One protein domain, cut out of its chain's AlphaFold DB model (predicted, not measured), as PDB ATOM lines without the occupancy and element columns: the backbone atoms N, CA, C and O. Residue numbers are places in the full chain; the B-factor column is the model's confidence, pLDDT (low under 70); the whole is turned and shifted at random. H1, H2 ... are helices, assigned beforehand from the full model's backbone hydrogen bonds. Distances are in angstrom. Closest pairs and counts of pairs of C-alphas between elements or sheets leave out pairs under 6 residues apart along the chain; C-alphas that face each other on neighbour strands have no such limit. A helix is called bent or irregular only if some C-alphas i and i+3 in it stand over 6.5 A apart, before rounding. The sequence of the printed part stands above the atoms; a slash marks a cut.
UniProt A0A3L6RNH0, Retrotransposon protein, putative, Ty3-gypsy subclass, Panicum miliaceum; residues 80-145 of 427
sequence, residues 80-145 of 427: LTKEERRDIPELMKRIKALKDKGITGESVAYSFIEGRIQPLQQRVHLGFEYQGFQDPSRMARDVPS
ATOM      1  N   LEU A  80      37.408  42.885  39.583       85.50
ATOM      2  CA  LEU A  80      37.641  42.088  38.378       85.50
ATOM      3  C   LEU A  80      39.101  42.211  37.931       85.50
ATOM      4  O   LEU A  80      39.649  43.327  37.885       85.50
ATOM      5  N   THR A  81      39.680  41.068  37.578       89.12
ATOM      6  CA  THR A  81      41.006  40.936  36.966       89.12
ATOM      7  C   THR A  81      41.053  41.645  35.609       89.12
ATOM      8  O   THR A  81      40.024  42.030  35.044       89.12
ATOM      9  N   LYS A  82      42.255  41.901  35.078       85.00
ATOM     10  CA  LYS A  82      42.396  42.606  33.789       85.00
ATOM     11  C   LYS A  82      41.820  41.775  32.643       85.00
ATOM     12  O   LYS A  82      41.262  42.332  31.702       85.00
ATOM     13  N   GLU A  83      41.930  40.463  32.769       85.75
ATOM     14  CA  GLU A  83      41.447  39.455  31.842       85.75
ATOM     15  C   GLU A  83      39.912  39.476  31.790       85.75
ATOM     16  O   GLU A  83      39.349  39.646  30.714       85.75
ATOM     17  N   GLU A  84      39.231  39.446  32.943       84.38
ATOM     18  CA  GLU A  84      37.760  39.527  33.020       84.38
ATOM     19  C   GLU A  84      37.216  40.873  32.512       84.38
ATOM     20  O   GLU A  84      36.151  40.941  31.899       84.38
ATOM     21  N   ARG A  85      37.957  41.970  32.728       88.69
ATOM     22  CA  ARG A  85      37.572  43.300  32.221       88.69
ATOM     23  C   ARG A  85      37.579  43.386  30.702       88.69
ATOM     24  O   ARG A  85      36.889  44.252  30.162       88.69
ATOM     25  N   ARG A  86      38.343  42.529  30.018       91.50
ATOM     26  CA  ARG A  86      38.491  42.562  28.558       91.50
ATOM     27  C   ARG A  86      37.171  42.296  27.838       91.50
ATOM     28  O   ARG A  86      36.928  42.893  26.793       91.50
ATOM     29  N   ASP A  87      36.312  41.463  28.421       87.44
ATOM     30  CA  ASP A  87      35.081  41.002  27.775       87.44
ATOM     31  C   ASP A  87      33.861  41.887  28.100       87.44
ATOM     32  O   ASP A  87      32.853  41.847  27.390       87.44
ATOM     33  N   ILE A  88      33.957  42.755  29.119       90.38
ATOM     34  CA  ILE A  88      32.868  43.660  29.533       90.38
ATOM     35  C   ILE A  88      32.387  44.564  28.385       90.38
ATOM     36  O   ILE A  88      31.173  44.649  28.185       90.38
ATOM     37  N   PRO A  89      33.257  45.242  27.604       92.75
ATOM     38  CA  PRO A  89      32.794  46.131  26.537       92.75
ATOM     39  C   PRO A  89      32.009  45.391  25.450       92.75
ATOM     40  O   PRO A  89      31.000  45.896  24.954       92.75
ATOM     41  N   GLU A  90      32.438  44.176  25.108       90.56
ATOM     42  CA  GLU A  90      31.766  43.332  24.120       90.56
ATOM     43  C   GLU A  90      30.411  42.840  24.650       90.56
ATOM     44  O   GLU A  90      29.406  42.898  23.937       90.56
ATOM     45  N   LEU A  91      30.337  42.455  25.928       88.19
ATOM     46  CA  LEU A  91      29.072  42.108  26.576       88.19
ATOM     47  C   LEU A  91      28.103  43.300  26.606       88.19
ATOM     48  O   LEU A  91      26.934  43.151  26.249       88.19
ATOM     49  N   MET A  92      28.583  44.497  26.948       91.06
ATOM     50  CA  MET A  92      27.774  45.723  26.948       91.06
ATOM     51  C   MET A  92      27.245  46.059  25.551       91.06
ATOM     52  O   MET A  92      26.082  46.442  25.405       91.06
ATOM     53  N   LYS A  93      28.059  45.862  24.509       95.19
ATOM     54  CA  LYS A  93      27.638  46.022  23.112       95.19
ATOM     55  C   LYS A  93      26.525  45.039  22.740       95.19
ATOM     56  O   LYS A  93      25.550  45.444  22.106       95.19
ATOM     57  N   ARG A  94      26.627  43.774  23.163       92.75
ATOM     58  CA  ARG A  94      25.583  42.756  22.944       92.75
ATOM     59  C   ARG A  94      24.299  43.093  23.692       92.75
ATOM     60  O   ARG A  94      23.241  43.087  23.075       92.75
ATOM     61  N   ILE A  95      24.383  43.458  24.974       89.25
ATOM     62  CA  ILE A  95      23.221  43.889  25.770       89.25
ATOM     63  C   ILE A  95      22.534  45.078  25.096       89.25
ATOM     64  O   ILE A  95      21.315  45.072  24.949       89.25
ATOM     65  N   LYS A  96      23.299  46.069  24.623       93.19
ATOM     66  CA  LYS A  96      22.743  47.204  23.882       93.19
ATOM     67  C   LYS A  96      22.014  46.749  22.615       93.19
ATOM     68  O   LYS A  96      20.864  47.122  22.431       93.19
ATOM     69  N   ALA A  97      22.622  45.888  21.801       94.94
ATOM     70  CA  ALA A  97      21.980  45.361  20.596       94.94
ATOM     71  C   ALA A  97      20.693  44.568  20.896       94.94
ATOM     72  O   ALA A  97      19.750  44.606  20.110       94.94
ATOM     73  N   LEU A  98      20.631  43.853  22.025       91.12
ATOM     74  CA  LEU A  98      19.417  43.164  22.475       91.12
ATOM     75  C   LEU A  98      18.337  44.156  22.930       91.12
ATOM     76  O   LEU A  98      17.171  43.985  22.580       91.12
ATOM     77  N   LYS A  99      18.718  45.227  23.635       92.56
ATOM     78  CA  LYS A  99      17.800  46.319  23.995       92.56
ATOM     79  C   LYS A  99      17.252  47.034  22.759       92.56
ATOM     80  O   LYS A  99      16.053  47.278  22.697       92.56
ATOM     81  N   ASP A 100      18.098  47.306  21.767       94.00
ATOM     82  CA  ASP A 100      17.703  47.945  20.503       94.00
ATOM     83  C   ASP A 100      16.742  47.053  19.687       94.00
ATOM     84  O   ASP A 100      15.920  47.553  18.926       94.00
ATOM     85  N   LYS A 101      16.789  45.726  19.891       94.56
ATOM     86  CA  LYS A 101      15.819  44.754  19.352       94.56
ATOM     87  C   LYS A 101      14.525  44.641  20.171       94.56
ATOM     88  O   LYS A 101      13.661  43.846  19.816       94.56
ATOM     89  N   GLY A 102      14.387  45.401  21.258       91.44
ATOM     90  CA  GLY A 102      13.196  45.399  22.108       91.44
ATOM     91  C   GLY A 102      13.164  44.303  23.175       91.44
ATOM     92  O   GLY A 102      12.100  44.052  23.734       91.44
ATOM     93  N   ILE A 103      14.292  43.654  23.493       90.31
ATOM     94  CA  ILE A 103      14.341  42.721  24.628       90.31
ATOM     95  C   ILE A 103      14.217  43.518  25.932       90.31
ATOM     96  O   ILE A 103      15.084  44.327  26.275       90.31
ATOM     97  N   THR A 104      13.130  43.281  26.662       89.31
ATOM     98  CA  THR A 104      12.826  43.887  27.965       89.31
ATOM     99  C   THR A 104      13.097  42.910  29.107       89.31
ATOM    100  O   THR A 104      13.138  41.696  28.902       89.31
ATOM    101  N   GLY A 105      13.232  43.419  30.338       84.44
ATOM    102  CA  GLY A 105      13.343  42.567  31.530       84.44
ATOM    103  C   GLY A 105      12.160  41.606  31.683       84.44
ATOM    104  O   GLY A 105      12.355  40.456  32.063       84.44
ATOM    105  N   GLU A 106      10.959  42.034  31.284       82.62
ATOM    106  CA  GLU A 106       9.771  41.177  31.237       82.62
ATOM    107  C   GLU A 106       9.980  40.009  30.268       82.62
ATOM    108  O   GLU A 106       9.832  38.864  30.674       82.62
ATOM    109  N   SER A 107      10.407  40.260  29.022       85.50
ATOM    110  CA  SER A 107      10.664  39.184  28.046       85.50
ATOM    111  C   SER A 107      11.727  38.181  28.518       85.50
ATOM    112  O   SER A 107      11.618  36.982  28.259       85.50
ATOM    113  N   VAL A 108      12.717  38.654  29.282       84.81
ATOM    114  CA  VAL A 108      13.711  37.792  29.925       84.81
ATOM    115  C   VAL A 108      13.045  36.939  31.009       84.81
ATOM    116  O   VAL A 108      13.204  35.720  30.983       84.81
ATOM    117  N   ALA A 109      12.244  37.527  31.902       84.19
ATOM    118  CA  ALA A 109      11.499  36.784  32.924       84.19
ATOM    119  C   ALA A 109      10.554  35.733  32.309       84.19
ATOM    120  O   ALA A 109      10.548  34.584  32.753       84.19
ATOM    121  N   TYR A 110       9.842  36.081  31.228       86.44
ATOM    122  CA  TYR A 110       9.027  35.147  30.444       86.44
ATOM    123  C   TYR A 110       9.842  33.921  30.015       86.44
ATOM    124  O   TYR A 110       9.432  32.795  30.297       86.44
ATOM    125  N   SER A 111      11.028  34.125  29.430       83.94
ATOM    126  CA  SER A 111      11.889  33.021  28.979       83.94
ATOM    127  C   SER A 111      12.374  32.116  30.122       83.94
ATOM    128  O   SER A 111      12.423  30.894  29.974       83.94
ATOM    129  N   PHE A 112      12.667  32.681  31.301       83.00
ATOM    130  CA  PHE A 112      13.057  31.897  32.480       83.00
ATOM    131  C   PHE A 112      11.898  31.044  33.012       83.00
ATOM    132  O   PHE A 112      12.096  29.873  33.357       83.00
ATOM    133  N   ILE A 113      10.691  31.613  33.072       86.19
ATOM    134  CA  ILE A 113       9.491  30.919  33.556       86.19
ATOM    135  C   ILE A 113       9.070  29.819  32.574       86.19
ATOM    136  O   ILE A 113       8.735  28.712  33.008       86.19
ATOM    137  N   GLU A 114       9.121  30.106  31.271       86.06
ATOM    138  CA  GLU A 114       8.847  29.152  30.194       86.06
ATOM    139  C   GLU A 114       9.836  27.981  30.227       86.06
ATOM    140  O   GLU A 114       9.429  26.815  30.225       86.06
ATOM    141  N   GLY A 115      11.131  28.282  30.372       84.12
ATOM    142  CA  GLY A 115      12.188  27.279  30.457       84.12
ATOM    143  C   GLY A 115      12.147  26.421  31.725       84.12
ATOM    144  O   GLY A 115      12.806  25.384  31.767       84.12
ATOM    145  N   ARG A 116      11.380  26.819  32.757       84.44
ATOM    146  CA  ARG A 116      11.290  26.140  34.070       84.44
ATOM    147  C   ARG A 116      12.660  25.834  34.689       84.44
ATOM    148  O   ARG A 116      12.806  24.869  35.442       84.44
ATOM    149  N   ILE A 117      13.657  26.662  34.392       78.06
ATOM    150  CA  ILE A 117      15.008  26.483  34.913       78.06
ATOM    151  C   ILE A 117      15.073  27.196  36.254       78.06
ATOM    152  O   ILE A 117      14.936  28.419  36.314       78.06
ATOM    153  N   GLN A 118      15.273  26.450  37.341       77.06
ATOM    154  CA  GLN A 118      15.452  27.086  38.638       77.06
ATOM    155  C   GLN A 118      16.732  27.937  38.608       77.06
ATOM    156  O   GLN A 118      17.792  27.428  38.240       77.06
ATOM    157  N   PRO A 119      16.676  29.228  38.993       73.00
ATOM    158  CA  PRO A 119      17.855  30.096  38.982       73.00
ATOM    159  C   PRO A 119      19.034  29.541  39.791       73.00
ATOM    160  O   PRO A 119      20.179  29.785  39.430       73.00
ATOM    161  N   LEU A 120      18.746  28.777  40.851       75.81
ATOM    162  CA  LEU A 120      19.732  28.217  41.779       75.81
ATOM    163  C   LEU A 120      20.126  26.761  41.484       75.81
ATOM    164  O   LEU A 120      20.912  26.185  42.228       75.81
ATOM    165  N   GLN A 121      19.584  26.147  40.434       78.31
ATOM    166  CA  GLN A 121      19.940  24.779  40.075       78.31
ATOM    167  C   GLN A 121      21.261  24.755  39.304       78.31
ATOM    168  O   GLN A 121      21.505  25.612  38.451       78.31
ATOM    169  N   GLN A 122      22.099  23.752  39.577       78.81
ATOM    170  CA  GLN A 122      23.298  23.497  38.785       78.81
ATOM    171  C   GLN A 122      22.889  23.190  37.342       78.81
ATOM    172  O   GLN A 122      22.169  22.228  37.079       78.81
ATOM    173  N   ARG A 123      23.317  24.043  36.413       81.62
ATOM    174  CA  ARG A 123      22.998  23.903  34.991       81.62
ATOM    175  C   ARG A 123      24.087  23.102  34.294       81.62
ATOM    176  O   ARG A 123      25.266  23.282  34.592       81.62
ATOM    177  N   VAL A 124      23.684  22.243  33.360       85.38
ATOM    178  CA  VAL A 124      24.617  21.495  32.496       85.38
ATOM    179  C   VAL A 124      25.212  22.416  31.426       85.38
ATOM    180  O   VAL A 124      26.370  22.265  31.047       85.38
ATOM    181  N   HIS A 125      24.431  23.408  30.994       80.88
ATOM    182  CA  HIS A 125      24.825  24.429  30.028       80.88
ATOM    183  C   HIS A 125      24.765  25.824  30.647       80.88
ATOM    184  O   HIS A 125      24.105  26.053  31.667       80.88
ATOM    185  N   LEU A 126      25.448  26.786  30.025       78.19
ATOM    186  CA  LEU A 126      25.332  28.181  30.435       78.19
ATOM    187  C   LEU A 126      23.876  28.635  30.283       78.19
ATOM    188  O   LEU A 126      23.159  28.191  29.394       78.19
ATOM    189  N   GLY A 127      23.414  29.542  31.149       71.75
ATOM    190  CA  GLY A 127      21.993  29.908  31.189       71.75
ATOM    191  C   GLY A 127      21.438  30.526  29.900       71.75
ATOM    192  O   GLY A 127      20.224  30.556  29.732       71.75
ATOM    193  N   PHE A 128      22.311  30.993  29.005       72.88
ATOM    194  CA  PHE A 128      21.955  31.517  27.687       72.88
ATOM    195  C   PHE A 128      21.974  30.454  26.570       72.88
ATOM    196  O   PHE A 128      21.502  30.730  25.473       72.88
ATOM    197  N   GLU A 129      22.487  29.250  26.828       82.12
ATOM    198  CA  GLU A 129      22.550  28.123  25.883       82.12
ATOM    199  C   GLU A 129      21.343  27.194  26.056       82.12
ATOM    200  O   GLU A 129      21.463  25.973  26.149       82.12
ATOM    201  N   TYR A 130      20.153  27.783  26.137       82.62
ATOM    202  CA  TYR A 130      18.931  27.021  26.336       82.62
ATOM    203  C   TYR A 130      18.611  26.171  25.097       82.62
ATOM    204  O   TYR A 130      18.320  26.703  24.026       82.62
ATOM    205  N   GLN A 131      18.620  24.843  25.246       85.31
ATOM    206  CA  GLN A 131      18.328  23.886  24.162       85.31
ATOM    207  C   GLN A 131      16.825  23.577  24.006       85.31
ATOM    208  O   GLN A 131      16.432  22.570  23.408       85.31
ATOM    209  N   GLY A 132      15.951  24.426  24.551       86.50
ATOM    210  CA  GLY A 132      14.511  24.213  24.474       86.50
ATOM    211  C   GLY A 132      14.051  23.033  25.329       86.50
ATOM    212  O   GLY A 132      14.500  22.818  26.457       86.50
ATOM    213  N   PHE A 133      13.135  22.232  24.786       83.88
ATOM    214  CA  PHE A 133      12.514  21.130  25.525       83.88
ATOM    215  C   PHE A 133      13.462  19.989  25.894       83.88
ATOM    216  O   PHE A 133      13.119  19.220  26.794       83.88
ATOM    217  N   GLN A 134      14.611  19.891  25.220       85.81
ATOM    218  CA  GLN A 134      15.612  18.846  25.443       85.81
ATOM    219  C   GLN A 134      16.692  19.242  26.454       85.81
ATOM    220  O   GLN A 134      17.557  18.420  26.741       85.81
ATOM    221  N   ASP A 135      16.654  20.460  27.006       84.94
ATOM    222  CA  ASP A 135      17.645  20.899  27.991       84.94
ATOM    223  C   ASP A 135      17.574  20.023  29.262       84.94
ATOM    224  O   ASP A 135      16.539  20.019  29.943       84.94
ATOM    225  N   PRO A 136      18.656  19.305  29.624       86.88
ATOM    226  CA  PRO A 136      18.701  18.482  30.834       86.88
ATOM    227  C   PRO A 136      18.508  19.281  32.131       86.88
ATOM    228  O   PRO A 136      18.119  18.719  33.151       86.88
ATOM    229  N   SER A 137      18.752  20.593  32.098       84.75
ATOM    230  CA  SER A 137      18.624  21.503  33.244       84.75
ATOM    231  C   SER A 137      17.165  21.877  33.552       84.75
ATOM    232  O   SER A 137      16.897  22.633  34.486       84.75
ATOM    233  N   ARG A 138      16.203  21.392  32.757       86.06
ATOM    234  CA  ARG A 138      14.782  21.723  32.872       86.06
ATOM    235  C   ARG A 138      14.081  20.834  33.904       86.06
ATOM    236  O   ARG A 138      14.036  19.615  33.770       86.06
ATOM    237  N   MET A 139      13.456  21.453  34.909       79.06
ATOM    238  CA  MET A 139      12.833  20.735  36.037       79.06
ATOM    239  C   MET A 139      11.551  19.975  35.687       79.06
ATOM    240  O   MET A 139      11.133  19.095  36.437       79.06
ATOM    241  N   ALA A 140      10.882  20.341  34.594       80.50
ATOM    242  CA  ALA A 140       9.599  19.762  34.222       80.50
ATOM    243  C   ALA A 140       9.432  19.759  32.699       80.50
ATOM    244  O   ALA A 140       9.791  20.728  32.033       80.50
ATOM    245  N   ARG A 141       8.908  18.660  32.138       75.31
ATOM    246  CA  ARG A 141       8.752  18.499  30.681       75.31
ATOM    247  C   ARG A 141       7.527  19.216  30.118       75.31
ATOM    248  O   ARG A 141       7.492  19.475  28.914       75.31
ATOM    249  N   ASP A 142       6.563  19.565  30.958       84.12
ATOM    250  CA  ASP A 142       5.394  20.362  30.604       84.12
ATOM    251  C   ASP A 142       5.762  21.836  30.400       84.12
ATOM    252  O   ASP A 142       6.593  22.414  31.107       84.12
ATOM    253  N   VAL A 143       5.166  22.441  29.375       81.56
ATOM    254  CA  VAL A 143       5.255  23.882  29.128       81.56
ATOM    255  C   VAL A 143       4.088  24.522  29.865       81.56
ATOM    256  O   VAL A 143       2.955  24.072  29.671       81.56
ATOM    257  N   PRO A 144       4.312  25.525  30.725       84.25
ATOM    258  CA  PRO A 144       3.204  26.226  31.360       84.25
ATOM    259  C   PRO A 144       2.356  26.901  30.280       84.25
ATOM    260  O   PRO A 144       2.896  27.354  29.271       84.25
ATOM    261  N   SER A 145       1.040  26.991  30.484       89.50
ATOM    262  CA  SER A 145       0.213  27.779  29.569       89.50
ATOM    263  C   SER A 145       0.652  29.243  29.607       89.50
ATOM    264  O   SER A 145       1.163  29.714  30.626       89.50
TER     265      SER A 145
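Overview. This is residues 80 to 145 of the 427 residues of the protein "Retrotransposon protein, putative, Ty3-gypsy subclass" of Panicum miliaceum (UniProt A0A3L6RNH0). A long helix, H1, sticks out as an arm, and the shorter H2 follows it through a tight turn, making an open V. Beyond H2, residues 116 to 145 form a looped head with no named element. The printed part has 66 residues, with two named helices, H1 then H2, and no named strand; its class is all helix, though under half of the residues are in named elements. It is loose, with a radius of gyration of the C-alphas of 14.6 A, and spans 42 by 27 by 17 A.

Arrangement. H1, residues 82 to 100, and H2, residues 105 to 115, are apart. H1 is irregular: C-alphas 86 and 89 are 7.0 A apart. In H2 every O i to N i+4 pair is within hydrogen-bond range; in H1, 11 of 15 are.

Along the chain. H1 runs 28.5 A from C-alpha 82 at (42.396, 42.606, 33.789). H2 runs 15.4 A to C-alpha 115 at (12.188, 27.279, 30.457).

Size, cuts and confidence. The two C-alphas farthest apart, of Lys 82 and Ser 145, are 44.9 A apart. The printed part has no cut, and no printed residue is under 70 in pLDDT.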